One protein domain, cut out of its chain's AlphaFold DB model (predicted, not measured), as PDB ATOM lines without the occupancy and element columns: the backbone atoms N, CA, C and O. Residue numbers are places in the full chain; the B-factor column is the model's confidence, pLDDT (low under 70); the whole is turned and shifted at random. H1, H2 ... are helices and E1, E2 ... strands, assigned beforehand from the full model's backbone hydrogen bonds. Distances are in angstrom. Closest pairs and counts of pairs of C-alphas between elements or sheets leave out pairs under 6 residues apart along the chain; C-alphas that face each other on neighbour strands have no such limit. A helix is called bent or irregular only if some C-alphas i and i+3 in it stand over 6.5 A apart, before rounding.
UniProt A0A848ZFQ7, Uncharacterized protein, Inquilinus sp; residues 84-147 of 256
ATOM      1  N   ARG A  84     157.131 240.102 199.692       91.88
ATOM      2  CA  ARG A  84     156.952 240.425 201.118       91.88
ATOM      3  C   ARG A  84     158.280 240.401 201.843       91.88
ATOM      4  O   ARG A  84     159.095 239.528 201.577       91.88
ATOM      5  N   ALA A  85     158.450 241.287 202.816       92.12
ATOM      6  CA  ALA A  85     159.557 241.173 203.752       92.12
ATOM      7  C   ALA A  85     159.438 239.863 204.542       92.12
ATOM      8  O   ALA A  85     158.361 239.520 205.043       92.12
ATOM      9  N   LEU A  86     160.550 239.149 204.673       90.50
ATOM     10  CA  LEU A  86     160.655 238.047 205.613       90.50
ATOM     11  C   LEU A  86     160.660 238.588 207.050       90.50
ATOM     12  O   LEU A  86     161.192 239.672 207.295       90.50
ATOM     13  N   PRO A  87     160.133 237.827 208.030       91.25
ATOM     14  CA  PRO A  87     160.235 238.207 209.439       91.25
ATOM     15  C   PRO A  87     161.685 238.397 209.896       91.25
ATOM     16  O   PRO A  87     161.964 239.242 210.743       91.25
ATOM     17  N   GLN A  88     162.596 237.594 209.339       92.25
ATOM     18  CA  GLN A  88     164.038 237.714 209.505       92.25
ATOM     19  C   GLN A  88     164.729 237.323 208.192       92.25
ATOM     20  O   GLN A  88     164.280 236.366 207.551       92.25
ATOM     21  N   PRO A  89     165.812 238.017 207.800       92.81
ATOM     22  CA  PRO A  89     166.634 237.598 206.675       92.81
ATOM     23  C   PRO A  89     167.187 236.181 206.868       92.81
ATOM     24  O   PRO A  89     167.555 235.798 207.980       92.81
ATOM     25  N   ILE A  90     167.288 235.418 205.783       93.50
ATOM     26  CA  ILE A  90     167.863 234.063 205.781       93.50
ATOM     27  C   ILE A  90     169.116 234.017 204.908       93.50
ATOM     28  O   ILE A  90     169.208 234.729 203.908       93.50
ATOM     29  N   GLU A  91     170.085 233.176 205.265       94.12
ATOM     30  CA  GLU A  91     171.306 233.054 204.468       94.12
ATOM     31  C   GLU A  91     171.019 232.359 203.127       94.12
ATOM     32  O   GLU A  91     170.452 231.264 203.064       94.12
ATOM     33  N   ALA A  92     171.443 232.991 202.037       92.56
ATOM     34  CA  ALA A  92     171.406 232.422 200.705       92.56
ATOM     35  C   ALA A  92     172.439 231.291 200.573       92.56
ATOM     36  O   ALA A  92     173.635 231.466 200.828       92.56
ATOM     37  N   GLY A  93     171.993 230.133 200.084       91.31
ATOM     38  CA  GLY A  93     172.886 229.021 199.754       91.31
ATOM     39  C   GLY A  93     173.882 229.370 198.639       91.31
ATOM     40  O   GLY A  93     173.689 230.311 197.871       91.31
ATOM     41  N   LEU A  94     174.947 228.574 198.496       90.25
ATOM     42  CA  LEU A  94     175.988 228.817 197.484       90.25
ATOM     43  C   LEU A  94     175.414 228.952 196.062       90.25
ATOM     44  O   LEU A  94     175.741 229.908 195.367       90.25
ATOM     45  N   ILE A  95     174.519 228.039 195.670       89.50
ATOM     46  CA  ILE A  95     173.879 228.051 194.345       89.50
ATOM     47  C   ILE A  95     173.081 229.343 194.148       89.50
ATOM     48  O   ILE A  95     173.286 230.038 193.160       89.50
ATOM     49  N   GLN A  96     172.230 229.699 195.114       91.00
ATOM     50  CA  GLN A  96     171.431 230.924 195.100       91.00
ATOM     51  C   GLN A  96     172.309 232.165 194.879       91.00
ATOM     52  O   GLN A  96     172.048 232.942 193.963       91.00
ATOM     53  N   ARG A  97     173.382 232.316 195.668       89.62
ATOM     54  CA  ARG A  97     174.313 233.455 195.580       89.62
ATOM     55  C   ARG A  97     174.969 233.545 194.209       89.62
ATOM     56  O   ARG A  97     174.939 234.593 193.569       89.62
ATOM     57  N   THR A  98     175.536 232.433 193.740       87.94
ATOM     58  CA  THR A  98     176.213 232.373 192.440       87.94
ATOM     59  C   THR A  98     175.253 232.693 191.300       87.94
ATOM     60  O   THR A  98     175.605 233.468 190.407       87.94
ATOM     61  N   MET A  99     174.041 232.140 191.340       87.31
ATOM     62  CA  MET A  99     173.019 232.387 190.329       87.31
ATOM     63  C   MET A  99     172.551 233.838 190.355       87.31
ATOM     64  O   MET A  99     172.539 234.471 189.306       87.31
ATOM     65  N   HIS A 100     172.253 234.398 191.527       87.38
ATOM     66  CA  HIS A 100     171.862 235.798 191.664       87.38
ATOM     67  C   HIS A 100     172.905 236.740 191.046       87.38
ATOM     68  O   HIS A 100     172.588 237.516 190.143       87.38
ATOM     69  N   THR A 101     174.176 236.612 191.442       84.56
ATOM     70  CA  THR A 101     175.259 237.439 190.893       84.56
ATOM     71  C   THR A 101     175.429 237.238 189.385       84.56
ATOM     72  O   THR A 101     175.654 238.205 188.662       84.56
ATOM     73  N   THR A 102     175.317 236.003 188.888       83.12
ATOM     74  CA  THR A 102     175.497 235.700 187.458       83.12
ATOM     75  C   THR A 102     174.348 236.249 186.619       83.12
ATOM     76  O   THR A 102     174.587 236.961 185.648       83.12
ATOM     77  N   LEU A 103     173.100 235.998 187.017       80.06
ATOM     78  CA  LEU A 103     171.915 236.451 186.292       80.06
ATOM     79  C   LEU A 103     171.809 237.983 186.268       80.06
ATOM     80  O   LEU A 103     171.433 238.559 185.246       80.06
ATOM     81  N   ARG A 104     172.204 238.665 187.352       78.88
ATOM     82  CA  ARG A 104     172.192 240.136 187.427       78.88
ATOM     83  C   ARG A 104     173.232 240.792 186.510       78.88
ATOM     84  O   ARG A 104     172.990 241.911 186.068       78.88
ATOM     85  N   ARG A 105     174.329 240.108 186.142       75.56
ATOM     86  CA  ARG A 105     175.316 240.620 185.156       75.56
ATOM     87  C   ARG A 105     174.733 240.804 183.758       75.56
ATOM     88  O   ARG A 105     175.273 241.580 182.979       75.56
ATOM     89  N   HIS A 106     173.652 240.098 183.438       70.12
ATOM     90  CA  HIS A 106     173.008 240.173 182.129       70.12
ATOM     91  C   HIS A 106     171.956 241.287 182.025       70.12
ATOM     92  O   HIS A 106     171.385 241.476 180.953       70.12
ATOM     93  N   ARG A 107     171.699 242.050 183.100       67.25
ATOM     94  CA  ARG A 107     170.813 243.220 183.041       67.25
ATOM     95  C   ARG A 107     171.587 244.471 182.647       67.25
ATOM     96  O   ARG A 107     172.533 244.865 183.315       67.25
ATOM     97  N   ILE A 108     171.112 245.124 181.591       56.69
ATOM     98  CA  ILE A 108     171.648 246.396 181.089       56.69
ATOM     99  C   ILE A 108     171.026 247.601 181.833       56.69
ATOM    100  O   ILE A 108     171.545 248.709 181.759       56.69
ATOM    101  N   ASP A 109     169.924 247.406 182.566       57.12
ATOM    102  CA  ASP A 109     169.007 248.482 182.973       57.12
ATOM    103  C   ASP A 109     168.868 248.721 184.489       57.12
ATOM    104  O   ASP A 109     168.087 249.578 184.897       57.12
ATOM    105  N   THR A 110     169.593 247.990 185.336       50.94
ATOM    106  CA  THR A 110     169.620 248.250 186.785       50.94
ATOM    107  C   THR A 110     170.998 248.706 187.233       50.94
ATOM    108  O   THR A 110     171.991 248.394 186.582       50.94
ATOM    109  N   ALA A 111     171.027 249.423 188.362       53.91
ATOM    110  CA  ALA A 111     172.206 249.740 189.174       53.91
ATOM    111  C   ALA A 111     173.251 248.597 189.186       53.91
ATOM    112  O   ALA A 111     172.862 247.442 188.977       53.91
ATOM    113  N   PRO A 112     174.548 248.905 189.413       54.84
ATOM    114  CA  PRO A 112     175.660 247.963 189.270       54.84
ATOM    115  C   PRO A 112     175.361 246.582 189.870       54.84
ATOM    116  O   PRO A 112     174.623 246.495 190.855       54.84
ATOM    117  N   PRO A 113     175.914 245.504 189.280       59.91
ATOM    118  CA  PRO A 113     175.634 244.140 189.711       59.91
ATOM    119  C   PRO A 113     175.781 244.023 191.229       59.91
ATOM    120  O   PRO A 113     176.801 244.445 191.778       59.91
ATOM    121  N   GLN A 114     174.754 243.468 191.881       70.00
ATOM    122  CA  GLN A 114     174.769 243.223 193.321       70.00
ATOM    123  C   GLN A 114     176.033 242.448 193.683       70.00
ATOM    124  O   GLN A 114     176.411 241.478 193.008       70.00
ATOM    125  N   THR A 115     176.725 242.927 194.711       75.00
ATOM    126  CA  THR A 115     177.964 242.316 195.174       75.00
ATOM    127  C   THR A 115     177.675 240.917 195.717       75.00
ATOM    128  O   THR A 115     176.540 240.564 196.042       75.00
ATOM    129  N   ALA A 116     178.712 240.086 195.839       77.25
ATOM    130  CA  ALA A 116     178.562 238.790 196.500       77.25
ATOM    131  C   ALA A 116     178.098 238.935 197.963       77.25
ATOM    132  O   ALA A 116     177.519 237.994 198.498       77.25
ATOM    133  N   GLU A 117     178.347 240.096 198.585       80.75
ATOM    134  CA  GLU A 117     177.856 240.444 199.918       80.75
ATOM    135  C   GLU A 117     176.347 240.705 199.899       80.75
ATOM    136  O   GLU A 117     175.626 240.092 200.679       80.75
ATOM    137  N   ASP A 118     175.858 241.511 198.951       77.81
ATOM    138  CA  ASP A 118     174.422 241.802 198.799       77.81
ATOM    139  C   ASP A 118     173.610 240.530 198.510       77.81
ATOM    140  O   ASP A 118     172.450 240.409 198.889       77.81
ATOM    141  N   ALA A 119     174.234 239.547 197.856       84.31
ATOM    142  CA  ALA A 119     173.625 238.253 197.581       84.31
ATOM    143  C   ALA A 119     173.523 237.349 198.825       84.31
ATOM    144  O   ALA A 119     172.862 236.313 198.758       84.31
ATOM    145  N   ARG A 120     174.197 237.664 199.943       88.44
ATOM    146  CA  ARG A 120     174.283 236.747 201.095       88.44
ATOM    147  C   ARG A 120     172.970 236.538 201.813       88.44
ATOM    148  O   ARG A 120     172.764 235.437 202.312       88.44
ATOM    149  N   MET A 121     172.122 237.555 201.864       92.00
ATOM    150  CA  MET A 121     170.886 237.510 202.632       92.00
ATOM    151  C   MET A 121     169.689 237.581 201.696       92.00
ATOM    152  O   MET A 121     169.590 238.469 200.855       92.00
ATOM    153  N   ILE A 122     168.783 236.625 201.849       90.81
ATOM    154  CA  ILE A 122     167.441 236.690 201.285       90.81
ATOM    155  C   ILE A 122     166.587 237.427 202.309       90.81
ATOM    156  O   ILE A 122     166.457 236.977 203.448       90.81
ATOM    157  N   GLU A 123     165.995 238.540 201.898       90.75
ATOM    158  CA  GLU A 123     165.178 239.395 202.771       90.75
ATOM    159  C   GLU A 123     163.692 239.336 202.422       90.75
ATOM    160  O   GLU A 123     162.847 239.807 203.181       90.75
ATOM    161  N   GLU A 124     163.363 238.732 201.283       92.00
ATOM    162  CA  GLU A 124     162.037 238.805 200.693       92.00
ATOM    163  C   GLU A 124     161.513 237.421 200.293       92.00
ATOM    164  O   GLU A 124     162.243 236.580 199.751       92.00
ATOM    165  N   SER A 125     160.219 237.199 200.531       92.94
ATOM    166  CA  SER A 125     159.475 236.109 199.918       92.94
ATOM    167  C   SER A 125     158.833 236.557 198.606       92.94
ATOM    168  O   SER A 125     158.351 237.682 198.472       92.94
ATOM    169  N   MET A 126     158.801 235.647 197.639       93.88
ATOM    170  CA  MET A 126     158.131 235.790 196.360       93.88
ATOM    171  C   MET A 126     156.806 235.014 196.418       93.88
ATOM    172  O   MET A 126     156.769 233.788 196.520       93.88
ATOM    173  N   GLU A 127     155.697 235.741 196.396       95.69
ATOM    174  CA  GLU A 127     154.339 235.206 196.526       95.69
ATOM    175  C   GLU A 127     153.535 235.432 195.235       95.69
ATOM    176  O   GLU A 127     152.315 235.460 195.275       95.69
ATOM    177  N   GLY A 128     154.192 235.651 194.092       95.81
ATOM    178  CA  GLY A 128     153.560 236.041 192.827       95.81
ATOM    179  C   GLY A 128     152.975 234.896 191.985       95.81
ATOM    180  O   GLY A 128     152.807 233.767 192.453       95.81
ATOM    181  N   LEU A 129     152.681 235.207 190.718       97.00
ATOM    182  CA  LEU A 129     152.231 234.266 189.687       97.00
ATOM    183  C   LEU A 129     153.304 234.158 188.597       97.00
ATOM    184  O   LEU A 129     153.659 235.156 187.972       97.00
ATOM    185  N   TYR A 130     153.795 232.948 188.344       96.06
ATOM    186  CA  TYR A 130     154.926 232.704 187.442       96.06
ATOM    187  C   TYR A 130     154.525 231.860 186.240       96.06
ATOM    188  O   TYR A 130     153.558 231.103 186.300       96.06
ATOM    189  N   SER A 131     155.281 231.943 185.146       95.62
ATOM    190  CA  SER A 131     154.919 231.212 183.926       95.62
ATOM    191  C   SER A 131     154.854 229.699 184.145       95.62
ATOM    192  O   SER A 131     153.947 229.022 183.675       95.62
ATOM    193  N   ASN A 132     155.825 229.163 184.886       94.38
ATOM    194  CA  ASN A 132     155.952 227.748 185.212       94.38
ATOM    195  C   ASN A 132     156.879 227.565 186.433       94.38
ATOM    196  O   ASN A 132     157.429 228.533 186.968       94.38
ATOM    197  N   TRP A 133     157.080 226.320 186.875       92.31
ATOM    198  CA  TRP A 133     157.910 226.031 188.049       92.31
ATOM    199  C   TRP A 133     159.381 226.443 187.870       92.31
ATOM    200  O   TRP A 133     160.000 226.888 188.836       92.31
ATOM    201  N   ARG A 134     159.940 226.342 186.653       92.00
ATOM    202  CA  ARG A 134     161.315 226.780 186.362       92.00
ATOM    203  C   ARG A 134     161.425 228.290 186.456       92.00
ATOM    204  O   ARG A 134     162.355 228.778 187.085       92.00
ATOM    205  N   ALA A 135     160.440 229.011 185.922       92.56
ATOM    206  CA  ALA A 135     160.378 230.460 186.031       92.56
ATOM    207  C   ALA A 135     160.279 230.912 187.491       92.56
ATOM    208  O   ALA A 135     161.017 231.806 187.895       92.56
ATOM    209  N   LYS A 136     159.467 230.230 188.309       92.62
ATOM    210  CA  LYS A 136     159.403 230.468 189.759       92.62
ATOM    211  C   LYS A 136     160.780 230.318 190.421       92.62
ATOM    212  O   LYS A 136     161.221 231.213 191.130       92.62
ATOM    213  N   VAL A 137     161.503 229.230 190.152       90.75
ATOM    214  CA  VAL A 137     162.860 229.030 190.703       90.75
ATOM    215  C   VAL A 137     163.844 230.081 190.178       90.75
ATOM    216  O   VAL A 137     164.572 230.694 190.955       90.75
ATOM    217  N   GLY A 138     163.846 230.324 188.867       90.75
ATOM    218  CA  GLY A 138     164.751 231.268 188.221       90.75
ATOM    219  C   GLY A 138     164.550 232.704 188.698       90.75
ATOM    220  O   GLY A 138     165.527 233.422 188.885       90.75
ATOM    221  N   VAL A 139     163.306 233.121 188.947       90.38
ATOM    222  CA  VAL A 139     163.005 234.438 189.518       90.38
ATOM    223  C   VAL A 139     163.510 234.520 190.956       90.38
ATOM    224  O   VAL A 139     164.150 235.514 191.300       90.38
ATOM    225  N   GLY A 140     163.308 233.478 191.768       90.81
ATOM    226  CA  GLY A 140     163.863 233.416 193.123       90.81
ATOM    227  C   GLY A 140     165.380 233.603 193.127       90.81
ATOM    228  O   GLY A 140     165.913 234.408 193.888       90.81
ATOM    229  N   TYR A 141     166.080 232.954 192.193       90.81
ATOM    230  CA  TYR A 141     167.520 233.146 191.985       90.81
ATOM    231  C   TYR A 141     167.850 234.565 191.528       90.81
ATOM    232  O   TYR A 141     168.732 235.214 192.084       90.81
ATOM    233  N   PHE A 142     167.110 235.083 190.554       87.25
ATOM    234  CA  PHE A 142     167.363 236.397 189.982       87.25
ATOM    235  C   PHE A 142     167.227 237.530 191.006       87.25
ATOM    236  O   PHE A 142     168.060 238.431 191.003       87.25
ATOM    237  N   TYR A 143     166.211 237.508 191.872       87.19
ATOM    238  CA  TYR A 143     165.939 238.589 192.836       87.19
ATOM    239  C   TYR A 143     166.487 238.327 194.235       87.19
ATOM    240  O   TYR A 143     166.300 239.152 195.118       87.19
ATOM    241  N   ASN A 144     167.175 237.204 194.433       89.94
ATOM    242  CA  ASN A 144     167.579 236.744 195.755       89.94
ATOM    243  C   ASN A 144     166.400 236.601 196.731       89.94
ATOM    244  O   ASN A 144     166.442 237.088 197.856       89.94
ATOM    245  N   GLN A 145     165.339 235.942 196.267       91.06
ATOM    246  CA  GLN A 145     164.085 235.741 196.991       91.06
ATOM    247  C   GLN A 145     163.860 234.255 197.292       91.06
ATOM    248  O   GLN A 145     164.282 233.379 196.535       91.06
ATOM    249  N   THR A 146     163.148 233.971 198.383       91.50
ATOM    250  CA  THR A 146     162.621 232.630 198.702       91.50
ATOM    251  C   THR A 146     161.124 232.578 198.423       91.50
ATOM    252  O   THR A 146     160.509 233.618 198.249       91.50
ATOM    253  N   TYR A 147     160.488 231.412 198.415       85.44
ATOM    254  CA  TYR A 147     159.027 231.327 198.371       85.44
ATOM    255  C   TYR A 147     158.495 230.400 199.454       85.44
ATOM    256  O   TYR A 147     158.994 229.296 199.664       85.44
TER     257      TYR A 147
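Overview. This is residues 84 to 147 of the 256 residues of an uncharacterized protein of Inquilinus sp (UniProt A0A848ZFQ7). Two helices, H1 and H2, meet about perpendicular, the last part of H2 at the middle of H1, and a two-strand ribbon of E1 and E2 runs along one side of them, with E1 sharply bent. A long loop, residues 105 to 120, leads from H1 back to E2, and its residues 106 to 111 stick out from the body. Near the end of the printed part, residues 145 to 146 pair with E2 as a short parallel strand would. The printed part has 64 residues, with two named strands and two named helices in the order E1, H1, E2, H2; the class is mixed, helices and strands, and the sheet, E1 - E2, is antiparallel. The whole is compact, with a radius of gyration of the C-alphas of 11.4 A, and rounded, spanning 28 by 26 by 20 A.

Along the chain. Find C-alpha 84 at (156.952, 240.425, 201.118), where E1 begins; it takes residues 84 to 91, 16.5 A from first to last C-alpha, and bends by 87 degrees at residue 87. Next look at H1, residues 94 to 104, which begins at C-alpha 94, at (175.988, 228.817, 197.484), and is 15.6 A long. After the loop comes E2, residues 121 to 126, 14.3 A long. Last is H2, residues 133 to 143, 15.7 A long, ending at C-alpha 143, at (165.939, 238.589, 192.836).

Arrangement. Begin with E1 and E2, antiparallel neighbours at 142 degrees between their directions. Look at N 86 and O 123, 2.8 A apart, and at N 122 and O 90, also 2.8 A apart, both within hydrogen-bond range. From E2, go to H2: their closest C-alphas, those of Met 126 and Gly 140, are 7.0 A apart. E1 and H2 are apart. H2 and H1 touch, with the closest C-alphas, those of His 100 and Phe 142, 4.8 A apart, and their lines are about perpendicular, at 78 degrees. In H1 and H2 every O i to N i+4 pair is within hydrogen-bond range.

Size, cuts and confidence. The two C-alphas farthest apart are those of Pro 87 and Ile 108, at 31.6 A, while those of Arg 84 and Tyr 147, the first and last printed, are 9.7 A apart. The printed part has no cut. The link from E1 to H1 is tight, that from E2 to H2 is short, and that from H1 to E2 is long, with 16 residues. The mean pLDDT of the printed part is 85.2; look for the values under 70 at residues 107 to 113 of the predicted model.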